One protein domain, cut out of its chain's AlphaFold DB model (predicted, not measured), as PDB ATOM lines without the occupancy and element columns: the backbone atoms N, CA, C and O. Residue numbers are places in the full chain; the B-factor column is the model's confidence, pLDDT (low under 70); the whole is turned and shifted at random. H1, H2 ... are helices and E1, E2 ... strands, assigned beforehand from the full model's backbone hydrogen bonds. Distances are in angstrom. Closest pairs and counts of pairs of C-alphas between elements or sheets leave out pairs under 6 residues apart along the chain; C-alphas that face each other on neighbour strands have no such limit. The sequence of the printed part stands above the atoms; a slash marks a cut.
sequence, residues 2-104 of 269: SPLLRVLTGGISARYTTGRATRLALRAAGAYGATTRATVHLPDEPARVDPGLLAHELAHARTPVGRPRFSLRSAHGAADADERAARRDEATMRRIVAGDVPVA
ATOM      1  N   SER A   2     138.177  94.622 134.050       47.69
ATOM      2  CA  SER A   2     137.162  95.686 134.083       47.69
ATOM      3  C   SER A   2     137.500  96.871 133.165       47.69
ATOM      4  O   SER A   2     138.683  97.199 132.998       47.69
ATOM      5  N   PRO A   3     136.489  97.548 132.583       47.03
ATOM      6  CA  PRO A   3     136.686  98.618 131.601       47.03
ATOM      7  C   PRO A   3     137.532  99.777 132.138       47.03
ATOM      8  O   PRO A   3     138.410 100.281 131.443       47.03
ATOM      9  N   LEU A   4     137.324 100.147 133.404       52.41
ATOM     10  CA  LEU A   4     138.016 101.258 134.059       52.41
ATOM     11  C   LEU A   4     139.515 100.976 134.244       52.41
ATOM     12  O   LEU A   4     140.355 101.829 133.965       52.41
ATOM     13  N   LEU A   5     139.868  99.746 134.619       55.22
ATOM     14  CA  LEU A   5     141.263  99.308 134.689       55.22
ATOM     15  C   LEU A   5     141.908  99.265 133.309       55.22
ATOM     16  O   LEU A   5     143.045  99.691 133.167       55.22
ATOM     17  N   ARG A   6     141.184  98.820 132.279       56.44
ATOM     18  CA  ARG A   6     141.691  98.830 130.902       56.44
ATOM     19  C   ARG A   6     141.988 100.249 130.407       56.44
ATOM     20  O   ARG A   6     142.977 100.438 129.703       56.44
ATOM     21  N   VAL A   7     141.174 101.233 130.793       59.03
ATOM     22  CA  VAL A   7     141.408 102.653 130.481       59.03
ATOM     23  C   VAL A   7     142.647 103.182 131.212       59.03
ATOM     24  O   VAL A   7     143.502 103.799 130.576       59.03
ATOM     25  N   LEU A   8     142.791 102.885 132.508       55.50
ATOM     26  CA  LEU A   8     143.913 103.370 133.323       55.50
ATOM     27  C   LEU A   8     145.247 102.693 132.975       55.50
ATOM     28  O   LEU A   8     146.261 103.364 132.805       55.50
ATOM     29  N   THR A   9     145.260 101.373 132.801       57.00
ATOM     30  CA  THR A   9     146.488 100.615 132.511       57.00
ATOM     31  C   THR A   9     146.801 100.515 131.021       57.00
ATOM     32  O   THR A   9     147.804  99.915 130.640       57.00
ATOM     33  N   GLY A  10     145.942 101.053 130.147       60.88
ATOM     34  CA  GLY A  10     146.064 100.883 128.698       60.88
ATOM     35  C   GLY A  10     145.955  99.422 128.240       60.88
ATOM     36  O   GLY A  10     146.445  99.086 127.167       60.88
ATOM     37  N   GLY A  11     145.350  98.548 129.053       62.38
ATOM     38  CA  GLY A  11     145.254  97.108 128.790       62.38
ATOM     39  C   GLY A  11     146.419  96.271 129.325       62.38
ATOM     40  O   GLY A  11     146.442  95.064 129.099       62.38
ATOM     41  N   ILE A  12     147.365  96.870 130.054       61.25
ATOM     42  CA  ILE A  12     148.490  96.148 130.658       61.25
ATOM     43  C   ILE A  12     148.045  95.533 131.992       61.25
ATOM     44  O   ILE A  12     147.350  96.171 132.787       61.25
ATOM     45  N   SER A  13     148.435  94.279 132.239       74.12
ATOM     46  CA  SER A  13     148.215  93.614 133.527       74.12
ATOM     47  C   SER A  13     149.300  94.043 134.517       74.12
ATOM     48  O   SER A  13     150.467  93.674 134.367       74.12
ATOM     49  N   ALA A  14     148.926  94.863 135.500       79.88
ATOM     50  CA  ALA A  14     149.813  95.280 136.581       79.88
ATOM     51  C   ALA A  14     149.809  94.235 137.706       79.88
ATOM     52  O   ALA A  14     148.757  93.734 138.110       79.88
ATOM     53  N   ARG A  15     150.993  93.915 138.231       88.00
ATOM     54  CA  ARG A  15     151.154  93.075 139.425       88.00
ATOM     55  C   ARG A  15     151.243  93.963 140.652       88.00
ATOM     56  O   ARG A  15     151.857  95.021 140.588       88.00
ATOM     57  N   TYR A  16     150.703  93.510 141.775       87.88
ATOM     58  CA  TYR A  16     150.762  94.259 143.025       87.88
ATOM     59  C   TYR A  16     151.591  93.506 144.052       87.88
ATOM     60  O   TYR A  16     151.488  92.287 144.179       87.88
ATOM     61  N   THR A  17     152.391  94.245 144.813       91.62
ATOM     62  CA  THR A  17     153.001  93.731 146.038       91.62
ATOM     63  C   THR A  17     152.571  94.599 147.202       91.62
ATOM     64  O   THR A  17     152.574  95.827 147.120       91.62
ATOM     65  N   THR A  18     152.193  93.941 148.288       89.75
ATOM     66  CA  THR A  18     151.729  94.563 149.526       89.75
ATOM     67  C   THR A  18     152.317  93.799 150.714       89.75
ATOM     68  O   THR A  18     152.988  92.777 150.547       89.75
ATOM     69  N   GLY A  19     152.087  94.289 151.932       88.81
ATOM     70  CA  GLY A  19     152.466  93.589 153.160       88.81
ATOM     71  C   GLY A  19     153.685  94.178 153.866       88.81
ATOM     72  O   GLY A  19     154.183  95.250 153.524       88.81
ATOM     73  N   ARG A  20     154.149  93.492 154.921       88.88
ATOM     74  CA  ARG A  20     155.136  94.047 155.866       88.88
ATOM     75  C   ARG A  20     156.465  94.398 155.196       88.88
ATOM     76  O   ARG A  20     156.984  95.476 155.459       88.88
ATOM     77  N   ALA A  21     156.990  93.522 154.342       87.62
ATOM     78  CA  ALA A  21     158.249  93.766 153.639       87.62
ATOM     79  C   ALA A  21     158.147  94.988 152.711       87.62
ATOM     80  O   ALA A  21     158.981  95.886 152.793       87.62
ATOM     81  N   THR A  22     157.073  95.077 151.920       89.94
ATOM     82  CA  THR A  22     156.807  96.225 151.040       89.94
ATOM     83  C   THR A  22     156.671  97.522 151.829       89.94
ATOM     84  O   THR A  22     157.314  98.510 151.493       89.94
ATOM     85  N   ARG A  23     155.911  97.522 152.932       92.38
ATOM     86  CA  ARG A  23     155.779  98.702 153.801       92.38
ATOM     87  C   ARG A  23     157.106  99.162 154.388       92.38
ATOM     88  O   ARG A  23     157.351 100.362 154.445       92.38
ATOM     89  N   LEU A  24     157.949  98.234 154.843       87.31
ATOM     90  CA  LEU A  24     159.263  98.577 155.390       87.31
ATOM     91  C   LEU A  24     160.172  99.176 154.315       87.31
ATOM     92  O   LEU A  24     160.814 100.187 154.582       87.31
ATOM     93  N   ALA A  25     160.171  98.610 153.106       86.88
ATOM     94  CA  ALA A  25     160.940  99.134 151.982       86.88
ATOM     95  C   ALA A  25     160.465 100.535 151.559       86.88
ATOM     96  O   ALA A  25     161.280 101.444 151.430       86.88
ATOM     97  N   LEU A  26     159.150 100.738 151.423       88.62
ATOM     98  CA  LEU A  26     158.565 102.044 151.106       88.62
ATOM     99  C   LEU A  26     158.885 103.081 152.189       88.62
ATOM    100  O   LEU A  26     159.316 104.187 151.876       88.62
ATOM    101  N   ARG A  27     158.769 102.708 153.472       87.88
ATOM    102  CA  ARG A  27     159.109 103.592 154.595       87.88
ATOM    103  C   ARG A  27     160.595 103.947 154.623       87.88
ATOM    104  O   ARG A  27     160.915 105.107 154.853       87.88
ATOM    105  N   ALA A  28     161.479 102.978 154.385       85.56
ATOM    106  CA  ALA A  28     162.919 103.216 154.299       85.56
ATOM    107  C   ALA A  28     163.270 104.160 153.136       85.56
ATOM    108  O   ALA A  28     164.167 104.985 153.269       85.56
ATOM    109  N   ALA A  29     162.520 104.083 152.034       81.44
ATOM    110  CA  ALA A  29     162.659 104.970 150.883       81.44
ATOM    111  C   ALA A  29     161.937 106.326 151.036       81.44
ATOM    112  O   ALA A  29     162.030 107.162 150.141       81.44
ATOM    113  N   GLY A  30     161.182 106.555 152.120       86.75
ATOM    114  CA  GLY A  30     160.336 107.748 152.269       86.75
ATOM    115  C   GLY A  30     159.206 107.849 151.230       86.75
ATOM    116  O   GLY A  30     158.694 108.939 150.974       86.75
ATOM    117  N   ALA A  31     158.827 106.723 150.624       87.00
ATOM    118  CA  ALA A  31     157.870 106.640 149.530       87.00
ATOM    119  C   ALA A  31     156.489 106.167 150.007       87.00
ATOM    120  O   ALA A  31     156.366 105.377 150.945       87.00
ATOM    121  N   TYR A  32     155.442 106.638 149.334       86.81
ATOM    122  CA  TYR A  32     154.056 106.217 149.561       86.81
ATOM    123  C   TYR A  32     153.643 105.067 148.654       86.81
ATOM    124  O   TYR A  32     152.803 104.261 149.039       86.81
ATOM    125  N   GLY A  33     154.271 104.970 147.492       90.62
ATOM    126  CA  GLY A  33     154.171 103.869 146.558       90.62
ATOM    127  C   GLY A  33     155.441 103.815 145.720       90.62
ATOM    128  O   GLY A  33     156.298 104.708 145.787       90.62
ATOM    129  N   ALA A  34     155.604 102.718 144.995       90.19
ATOM    130  CA  ALA A  34     156.641 102.625 143.988       90.19
ATOM    131  C   ALA A  34     156.180 101.755 142.829       90.19
ATOM    132  O   ALA A  34     155.425 100.804 143.022       90.19
ATOM    133  N   THR A  35     156.735 101.992 141.650       90.88
ATOM    134  CA  THR A  35     156.493 101.150 140.485       90.88
ATOM    135  C   THR A  35     157.803 100.698 139.865       90.88
ATOM    136  O   THR A  35     158.677 101.500 139.532       90.88
ATOM    137  N   THR A  36     157.926  99.383 139.687       86.50
ATOM    138  CA  THR A  36     159.055  98.734 139.022       86.50
ATOM    139  C   THR A  36     158.536  97.905 137.853       86.50
ATOM    140  O   THR A  36     157.909  96.858 138.044       86.50
ATOM    141  N   ARG A  37     158.830  98.332 136.619       85.88
ATOM    142  CA  ARG A  37     158.267  97.735 135.394       85.88
ATOM    143  C   ARG A  37     156.729  97.727 135.453       85.88
ATOM    144  O   ARG A  37     156.133  98.786 135.543       85.88
ATOM    145  N   ALA A  38     156.107  96.548 135.432       86.62
ATOM    146  CA  ALA A  38     154.662  96.356 135.566       86.62
ATOM    147  C   ALA A  38     154.230  95.998 137.003       86.62
ATOM    148  O   ALA A  38     153.101  95.558 137.213       86.62
ATOM    149  N   THR A  39     155.132  96.097 137.985       88.69
ATOM    150  CA  THR A  39     154.832  95.792 139.390       88.69
ATOM    151  C   THR A  39     154.668  97.078 140.182       88.69
ATOM    152  O   THR A  39     155.596  97.877 140.258       88.69
ATOM    153  N   VAL A  40     153.504  97.235 140.798       90.50
ATOM    154  CA  VAL A  40     153.150  98.332 141.690       90.50
ATOM    155  C   VAL A  40     153.321  97.869 143.142       90.50
ATOM    156  O   VAL A  40     152.839  96.809 143.556       90.50
ATOM    157  N   HIS A  41     154.046  98.649 143.926       93.19
ATOM    158  CA  HIS A  41     154.366  98.415 145.328       93.19
ATOM    159  C   HIS A  41     153.537  99.375 146.178       93.19
ATOM    160  O   HIS A  41     153.737 100.587 146.119       93.19
ATOM    161  N   LEU A  42     152.611  98.834 146.971       93.12
ATOM    162  CA  LEU A  42     151.682  99.621 147.783       93.12
ATOM    163  C   LEU A  42     151.840  99.308 149.277       93.12
ATOM    164  O   LEU A  42     152.218  98.187 149.643       93.12
ATOM    165  N   PRO A  43     151.525 100.270 150.163       89.50
ATOM    166  CA  PRO A  43     151.594 100.059 151.604       89.50
ATOM    167  C   PRO A  43     150.498  99.098 152.089       89.50
ATOM    168  O   PRO A  43     150.729  98.302 153.005       89.50
ATOM    169  N   ASP A  44     149.343  99.117 151.427       90.62
ATOM    170  CA  ASP A  44     148.178  98.292 151.733       90.62
ATOM    171  C   ASP A  44     147.550  97.721 150.455       90.62
ATOM    172  O   ASP A  44     148.006  97.980 149.342       90.62
ATOM    173  N   GLU A  45     146.519  96.891 150.624       86.31
ATOM    174  CA  GLU A  45     145.733  96.342 149.515       86.31
ATOM    175  C   GLU A  45     145.210  97.459 148.599       86.31
ATOM    176  O   GLU A  45     144.749  98.478 149.117       86.31
ATOM    177  N   PRO A  46     145.178  97.268 147.263       81.81
ATOM    178  CA  PRO A  46     144.721  98.299 146.325       81.81
ATOM    179  C   PRO A  46     143.356  98.908 146.684       81.81
ATOM    180  O   PRO A  46     143.154 100.104 146.525       81.81
ATOM    181  N   ALA A  47     142.442  98.105 147.245       76.38
ATOM    182  CA  ALA A  47     141.106  98.534 147.667       76.38
ATOM    183  C   ALA A  47     141.073  99.440 148.919       76.38
ATOM    184  O   ALA A  47     140.014  99.967 149.270       76.38
ATOM    185  N   ARG A  48     142.200  99.573 149.629       79.62
ATOM    186  CA  ARG A  48     142.358 100.371 150.857       79.62
ATOM    187  C   ARG A  48     143.287 101.571 150.673       79.62
ATOM    188  O   ARG A  48     143.392 102.394 151.576       79.62
ATOM    189  N   VAL A  49     143.971 101.649 149.536       82.62
ATOM    190  CA  VAL A  49     144.903 102.729 149.209       82.62
ATOM    191  C   VAL A  49     144.139 103.907 148.606       82.62
ATOM    192  O   VAL A  49     143.090 103.726 147.990       82.62
ATOM    193  N   ASP A  50     144.664 105.121 148.791       83.44
ATOM    194  CA  ASP A  50     144.124 106.318 148.145       83.44
ATOM    195  C   ASP A  50     144.013 106.105 146.617       83.44
ATOM    196  O   ASP A  50     145.008 105.746 145.977       83.44
ATOM    197  N   PRO A  51     142.833 106.332 146.010       76.12
ATOM    198  CA  PRO A  51     142.636 106.118 144.578       76.12
ATOM    199  C   PRO A  51     143.561 106.958 143.688       76.12
ATOM    200  O   PRO A  51     143.889 106.534 142.581       76.12
ATOM    201  N   GLY A  52     143.993 108.133 144.156       80.38
ATOM    202  CA  GLY A  52     144.930 108.998 143.446       80.38
ATOM    203  C   GLY A  52     146.335 108.416 143.402       80.38
ATOM    204  O   GLY A  52     146.931 108.330 142.331       80.38
ATOM    205  N   LEU A  53     146.822 107.924 144.544       83.94
ATOM    206  CA  LEU A  53     148.091 107.196 144.613       83.94
ATOM    207  C   LEU A  53     148.071 105.948 143.718       83.94
ATOM    208  O   LEU A  53     149.010 105.716 142.964       83.94
ATOM    209  N   LEU A  54     146.987 105.168 143.751       83.88
ATOM    210  CA  LEU A  54     146.857 103.985 142.898       83.88
ATOM    211  C   LEU A  54     146.886 104.348 141.402       83.88
ATOM    212  O   LEU A  54     147.589 103.697 140.631       83.88
ATOM    213  N   ALA A  55     146.152 105.386 140.993       80.69
ATOM    214  CA  ALA A  55     146.156 105.861 139.610       80.69
ATOM    215  C   ALA A  55     147.551 106.337 139.176       80.69
ATOM    216  O   ALA A  55     148.002 106.009 138.080       80.69
ATOM    217  N   HIS A  56     148.250 107.052 140.058       81.81
ATOM    218  CA  HIS A  56     149.607 107.526 139.818       81.81
ATOM    219  C   HIS A  56     150.591 106.373 139.568       81.81
ATOM    220  O   HIS A  56     151.314 106.376 138.572       81.81
ATOM    221  N   GLU A  57     150.574 105.338 140.408       86.44
ATOM    222  CA  GLU A  57     151.449 104.176 140.229       86.44
ATOM    223  C   GLU A  57     151.085 103.346 138.987       86.44
ATOM    224  O   GLU A  57     151.953 102.861 138.257       86.44
ATOM    225  N   LEU A  58     149.792 103.215 138.674       83.69
ATOM    226  CA  LEU A  58     149.358 102.523 137.458       83.69
ATOM    227  C   LEU A  58     149.764 103.261 136.180       83.69
ATOM    228  O   LEU A  58     150.093 102.611 135.184       83.69
ATOM    229  N   ALA A  59     149.816 104.594 136.207       80.88
ATOM    230  CA  ALA A  59     150.354 105.378 135.101       80.88
ATOM    231  C   ALA A  59     151.842 105.058 134.860       80.88
ATOM    232  O   ALA A  59     152.263 104.905 133.712       80.88
ATOM    233  N   HIS A  60     152.633 104.858 135.919       81.62
ATOM    234  CA  HIS A  60     154.018 104.395 135.787       81.62
ATOM    235  C   HIS A  60     154.121 102.966 135.250       81.62
ATOM    236  O   HIS A  60     155.008 102.679 134.444       81.62
ATOM    237  N   ALA A  61     153.196 102.080 135.624       83.62
ATOM    238  CA  ALA A  61     153.189 100.704 135.131       83.62
ATOM    239  C   ALA A  61     152.888 100.624 133.624       83.62
ATOM    240  O   ALA A  61     153.308  99.676 132.956       83.62
ATOM    241  N   ARG A  62     152.191 101.633 133.080       77.00
ATOM    242  CA  ARG A  62     151.873 101.741 131.652       77.00
ATOM    243  C   ARG A  62     153.083 102.095 130.786       77.00
ATOM    244  O   ARG A  62     153.149 101.661 129.636       77.00
ATOM    245  N   THR A  63     154.050 102.821 131.344       71.44
ATOM    246  CA  THR A  63     155.301 103.202 130.672       71.44
ATOM    247  C   THR A  63     156.486 102.638 131.461       71.44
ATOM    248  O   THR A  63     157.196 103.388 132.137       71.44
ATOM    249  N   PRO A  64     156.699 101.307 131.430       66.19
ATOM    250  CA  PRO A  64     157.656 100.651 132.306       66.19
ATOM    251  C   PRO A  64     159.075 101.131 132.003       66.19
ATOM    252  O   PRO A  64     159.673 100.791 130.983       66.19
ATOM    253  N   VAL A  65     159.645 101.891 132.932       65.00
ATOM    254  CA  VAL A  65     161.071 102.210 132.934       65.00
ATOM    255  C   VAL A  65     161.857 101.117 133.658       65.00
ATOM    256  O   VAL A  65     161.370 100.472 134.588       65.00
ATOM    257  N   GLY A  66     163.103 100.894 133.233       55.22
ATOM    258  CA  GLY A  66     163.974  99.874 133.826       55.22
ATOM    259  C   GLY A  66     164.406 100.165 135.270       55.22
ATOM    260  O   GLY A  66     164.901  99.262 135.941       55.22
ATOM    261  N   ARG A  67     164.218 101.401 135.752       62.94
ATOM    262  CA  ARG A  67     164.547 101.837 137.117       62.94
ATOM    263  C   ARG A  67     163.266 102.028 137.945       62.94
ATOM    264  O   ARG A  67     162.305 102.554 137.390       62.94
ATOM    265  N   PRO A  68     163.246 101.647 139.237       65.25
ATOM    266  CA  PRO A  68     162.105 101.904 140.117       65.25
ATOM    267  C   PRO A  68     161.786 103.400 140.200       65.25
ATOM    268  O   PRO A  68     162.696 104.213 140.382       65.25
ATOM    269  N   ARG A  69     160.506 103.757 140.077       77.44
ATOM    270  CA  ARG A  69     160.001 105.108 140.354       77.44
ATOM    271  C   ARG A  69     159.311 105.106 141.711       77.44
ATOM    272  O   ARG A  69     158.572 104.174 142.008       77.44
ATOM    273  N   PHE A  70     159.580 106.123 142.520       77.38
ATOM    274  CA  PHE A  70     159.044 106.256 143.871       77.38
ATOM    275  C   PHE A  70     158.148 107.484 143.944       77.38
ATOM    276  O   PHE A  70     158.586 108.581 143.591       77.38
ATOM    277  N   SER A  71     156.942 107.331 144.480       74.81
ATOM    278  CA  SER A  71     156.111 108.477 144.837       74.81
ATOM    279  C   SER A  71     156.521 108.987 146.208       74.81
ATOM    280  O   SER A  71     156.114 108.461 147.250       74.81
ATOM    281  N   LEU A  72     157.361 110.017 146.213       74.88
ATOM    282  CA  LEU A  72     157.767 110.721 147.425       74.88
ATOM    283  C   LEU A  72     156.706 111.762 147.806       74.88
ATOM    284  O   LEU A  72     156.107 112.408 146.945       74.88
ATOM    285  N   ARG A  73     156.495 111.989 149.109       58.62
ATOM    286  CA  ARG A  73     155.772 113.188 149.567       58.62
ATOM    287  C   ARG A  73     156.670 114.389 149.307       58.62
ATOM    288  O   ARG A  73     157.532 114.701 150.122       58.62
ATOM    289  N   SER A  74     156.507 115.075 148.187       50.25
ATOM    290  CA  SER A  74     157.144 116.378 148.012       50.25
ATOM    291  C   SER A  74     156.267 117.316 147.204       50.25
ATOM    292  O   SER A  74     155.781 117.013 146.115       50.25
ATOM    293  N   ALA A  75     156.029 118.467 147.821       45.31
ATOM    294  CA  ALA A  75     155.324 119.590 147.253       45.31
ATOM    295  C   ALA A  75     156.107 120.153 146.059       45.31
ATOM    296  O   ALA A  75     157.305 120.370 146.152       45.31
ATOM    297  N   HIS A  76     155.376 120.401 144.971       44.12
ATOM    298  CA  HIS A  76     155.574 121.490 144.010       44.12
ATOM    299  C   HIS A  76     157.001 121.728 143.481       44.12
ATOM    300  O   HIS A  76     157.841 122.310 144.153       44.12
ATOM    301  N   GLY A  77     157.205 121.451 142.189       43.66
ATOM    302  CA  GLY A  77     158.207 122.209 141.431       43.66
ATOM    303  C   GLY A  77     158.612 121.630 140.084       43.66
ATOM    304  O   GLY A  77     158.697 122.373 139.114       43.66
ATOM    305  N   ALA A  78     158.811 120.317 139.985       44.75
ATOM    306  CA  ALA A  78     159.339 119.700 138.767       44.75
ATOM    307  C   ALA A  78     158.636 118.378 138.448       44.75
ATOM    308  O   ALA A  78     159.283 117.361 138.227       44.75
ATOM    309  N   ALA A  79     157.301 118.400 138.443       54.50
ATOM    310  CA  ALA A  79     156.542 117.249 137.981       54.50
ATOM    311  C   ALA A  79     156.885 116.978 136.512       54.50
ATOM    312  O   ALA A  79     156.681 117.851 135.653       54.50
ATOM    313  N   ASP A  80     157.417 115.791 136.225       61.16
ATOM    314  CA  ASP A  80     157.699 115.379 134.854       61.16
ATOM    315  C   ASP A  80     156.389 115.257 134.039       61.16
ATOM    316  O   ASP A  80     155.276 115.492 134.529       61.16
ATOM    317  N   ALA A  81     156.495 115.031 132.728       57.72
ATOM    318  CA  ALA A  81     155.306 114.946 131.873       57.72
ATOM    319  C   ALA A  81     154.347 113.828 132.325       57.72
ATOM    320  O   ALA A  81     153.130 114.022 132.262       57.72
ATOM    321  N   ASP A  82     154.894 112.728 132.844       55.31
ATOM    322  CA  ASP A  82     154.129 111.585 133.332       55.31
ATOM    323  C   ASP A  82     153.443 111.924 134.658       55.31
ATOM    324  O   ASP A  82     152.260 111.653 134.821       55.31
ATOM    325  N   GLU A  83     154.129 112.598 135.581       58.22
ATOM    326  CA  GLU A  83     153.570 113.050 136.853       58.22
ATOM    327  C   GLU A  83     152.463 114.090 136.635       58.22
ATOM    328  O   GLU A  83     151.440 114.076 137.321       58.22
ATOM    329  N   ARG A  84     152.603 114.972 135.637       63.50
ATOM    330  CA  ARG A  84     151.527 115.901 135.253       63.50
ATOM    331  C   ARG A  84     150.333 115.182 134.633       63.50
ATOM    332  O   ARG A  84     149.208 115.610 134.884       63.50
ATOM    333  N   ALA A  85     150.550 114.134 133.839       61.09
ATOM    334  CA  ALA A  85     149.470 113.301 133.313       61.09
ATOM    335  C   ALA A  85     148.771 112.535 134.447       61.09
ATOM    336  O   ALA A  85     147.562 112.666 134.614       61.09
ATOM    337  N   ALA A  86     149.540 111.885 135.318       59.28
ATOM    338  CA  ALA A  86     149.048 111.177 136.493       59.28
ATOM    339  C   ALA A  86     148.236 112.083 137.430       59.28
ATOM    340  O   ALA A  86     147.175 111.683 137.889       59.28
ATOM    341  N   ARG A  87     148.665 113.332 137.666       64.62
ATOM    342  CA  ARG A  87     147.894 114.302 138.467       64.62
ATOM    343  C   ARG A  87     146.568 114.700 137.809       64.62
ATOM    344  O   ARG A  87     145.601 114.972 138.518       64.62
ATOM    345  N   ARG A  88     146.496 114.756 136.473       64.81
ATOM    346  CA  ARG A  88     145.223 114.984 135.756       64.81
ATOM    347  C   ARG A  88     144.309 113.772 135.878       64.81
ATOM    348  O   ARG A  88     143.115 113.952 136.114       64.81
ATOM    349  N   ASP A  89     144.865 112.572 135.768       59.69
ATOM    350  CA  ASP A  89     144.122 111.322 135.902       59.69
ATOM    351  C   ASP A  89     143.617 111.140 137.342       59.69
ATOM    352  O   ASP A  89     142.436 110.873 137.546       59.69
ATOM    353  N   GLU A  90     144.448 111.422 138.349       61.28
ATOM    354  CA  GLU A  90     144.075 111.483 139.768       61.28
ATOM    355  C   GLU A  90     142.960 112.507 140.012       61.28
ATOM    356  O   GLU A  90     141.959 112.195 140.657       61.28
ATOM    357  N   ALA A  91     143.099 113.729 139.485       62.00
ATOM    358  CA  ALA A  91     142.074 114.759 139.626       62.00
ATOM    359  C   ALA A  91     140.752 114.346 138.958       62.00
ATOM    360  O   ALA A  91     139.681 114.664 139.472       62.00
ATOM    361  N   THR A  92     140.817 113.619 137.843       62.56
ATOM    362  CA  THR A  92     139.645 113.078 137.145       62.56
ATOM    363  C   THR A  92     139.000 111.954 137.951       62.56
ATOM    364  O   THR A  92     137.790 111.968 138.164       62.56
ATOM    365  N   MET A  93     139.799 111.030 138.490       60.50
ATOM    366  CA  MET A  93     139.322 109.927 139.322       60.50
ATOM    367  C   MET A  93     138.675 110.441 140.611       60.50
ATOM    368  O   MET A  93     137.597 109.986 140.986       60.50
ATOM    369  N   ARG A  94     139.269 111.454 141.255       61.66
ATOM    370  CA  ARG A  94     138.676 112.113 142.427       61.66
ATOM    371  C   ARG A  94     137.327 112.749 142.111       61.66
ATOM    372  O   ARG A  94     136.419 112.619 142.921       61.66
ATOM    373  N   ARG A  95     137.166 113.374 140.941       60.16
ATOM    374  CA  ARG A  95     135.872 113.927 140.502       60.16
ATOM    375  C   ARG A  95     134.839 112.842 140.206       60.16
ATOM    376  O   ARG A  95     133.677 113.016 140.547       60.16
ATOM    377  N   ILE A  96     135.246 111.713 139.628       60.59
ATOM    378  CA  ILE A  96     134.351 110.567 139.393       60.59
ATOM    379  C   ILE A  96     133.879 109.970 140.721       60.59
ATOM    380  O   ILE A  96     132.685 109.759 140.907       60.59
ATOM    381  N   VAL A  97     134.793 109.769 141.674       58.16
ATOM    382  CA  VAL A  97     134.461 109.291 143.028       58.16
ATOM    383  C   VAL A  97     133.622 110.323 143.800       58.16
ATOM    384  O   VAL A  97     132.765 109.959 144.607       58.16
ATOM    385  N   ALA A  98     133.828 111.619 143.554       60.38
ATOM    386  CA  ALA A  98     132.982 112.681 144.094       60.38
ATOM    387  C   ALA A  98     131.578 112.704 143.459       60.38
ATOM    388  O   ALA A  98     130.629 113.099 144.131       60.38
ATOM    389  N   GLY A  99     131.423 112.179 142.238       50.53
ATOM    390  CA  GLY A  99     130.175 112.190 141.468       50.53
ATOM    391  C   GLY A  99     130.020 113.404 140.543       50.53
ATOM    392  O   GLY A  99     128.950 113.601 139.979       50.53
ATOM    393  N   ASP A 100     131.078 114.198 140.359       49.03
ATOM    394  CA  ASP A 100     131.052 115.470 139.622       49.03
ATOM    395  C   ASP A 100     131.201 115.299 138.100       49.03
ATOM    396  O   ASP A 100     130.963 116.233 137.335       49.03
ATOM    397  N   VAL A 101     131.644 114.124 137.636       46.78
ATOM    398  CA  VAL A 101     131.880 113.832 136.212       46.78
ATOM    399  C   VAL A 101     131.328 112.441 135.878       46.78
ATOM    400  O   VAL A 101     131.736 111.468 136.518       46.78
ATOM    401  N   PRO A 102     130.445 112.295 134.869       44.41
ATOM    402  CA  PRO A 102     129.996 110.980 134.433       44.41
ATOM    403  C   PRO A 102     131.158 110.200 133.802       44.41
ATOM    404  O   PRO A 102     131.926 110.752 133.015       44.41
ATOM    405  N   VAL A 103     131.269 108.900 134.104       43.75
ATOM    406  CA  VAL A 103     132.348 107.999 133.629       43.75
ATOM    407  C   VAL A 103     132.456 107.972 132.093       43.75
ATOM    408  O   VAL A 103     133.546 107.812 131.548       43.75
ATOM    409  N   ALA A 104     131.351 108.233 131.386       41.44
ATOM    410  CA  ALA A 104     131.297 108.373 129.927       41.44
ATOM    411  C   ALA A 104     132.108 109.565 129.365       41.44
ATOM    412  O   ALA A 104     132.327 109.637 128.160       41.44
TER     413      ALA A 104
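This is residues 2 to 104 of the 269 residues of the protein "Potassium/sodium hyperpolarization-activated cyclic nucleotide-gated channel 2" of Actinoplanes sp. (strain ATCC 31044 / CBS 674.73 / SE50/110) (UniProt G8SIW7). A small four-stranded sheet has a helix over each face: H3 runs along the strands on one face, and the shorter H2 crosses the other. The longest helix, H4, packs on the side of H3 away from the sheet, and the short H1 packs on H3 as well. You are reading 103 residues with four named helices and four named strands, in the order H1 E1 H2 E2 E3 H3 E4 H4; the sheet's order is E1 E3 E2 E4, mixed, and the class is mixed, helices and strands. The whole is compact, with a radius of gyration of the C-alphas of 13.4 A and spans of 39 by 32 by 25 A.

Find C-alpha 3 at (136.686, 98.618, 131.601), where H1, residues 3 to 9, begins; it is 10.0 A long. Next come E1, residues 15 to 17, and H2, residues 20 to 28, 12.1 A long. E2, residues 31 to 36, covers 13.2 A, and E3 is residues 39 to 41. Go to C-alpha 51 at (142.636, 106.118, 144.578) for H3, residues 51 to 62, 16.5 A long. E4 is residues 69 to 72. H4, residues 81 to 98, runs 25.6 A to C-alpha 98 at (132.982, 112.681, 144.094).

Begin at the sheet, where E1 and E3 are parallel, with N 17 and O 40 at 2.9 A. E2 and E3 form an antiparallel hairpin, with N 41 and O 34 at 2.7 A. E2 and E4 are antiparallel, with N 32 and O 71 at 2.8 A. E3, H3 and E4 are a split strand-helix-strand unit, two strands running the same way with E2 between them, and its crossover is left-handed. H3 is on the sheet at a height of 8.2 A, at 21 degrees to E2 on the local plane; its closest C-alphas to E2 are those of Glu 57 and Thr 35, 5.9 A apart. On the opposite face, H2 lies over E2 at a height of 7.0 A and runs across the strands at 71 degrees on the local plane; the closest C-alphas are those of Leu 26 and Tyr 32, 6.3 A apart. H3 and H4 touch, at a steep tilt of 39 degrees, opposite ways; their closest C-alphas, of Gly 52 and Glu 90, are 4.5 A apart. H1 touches H3, the C-alphas of Thr 9 and Arg 62 being closest at 5.6 A. In H1, H2, H3 and H4 every O i to N i+4 pair is within hydrogen-bond range.

Look for the two C-alphas farthest apart at Ala 28 and Ala 104, 40.3 A. The printed part has no cut, and no link is long. Confidence is low, with pLDDT under 70, at residues 2 to 12, 64 to 68 and 73 to 104; the mean of the printed part is 71.4.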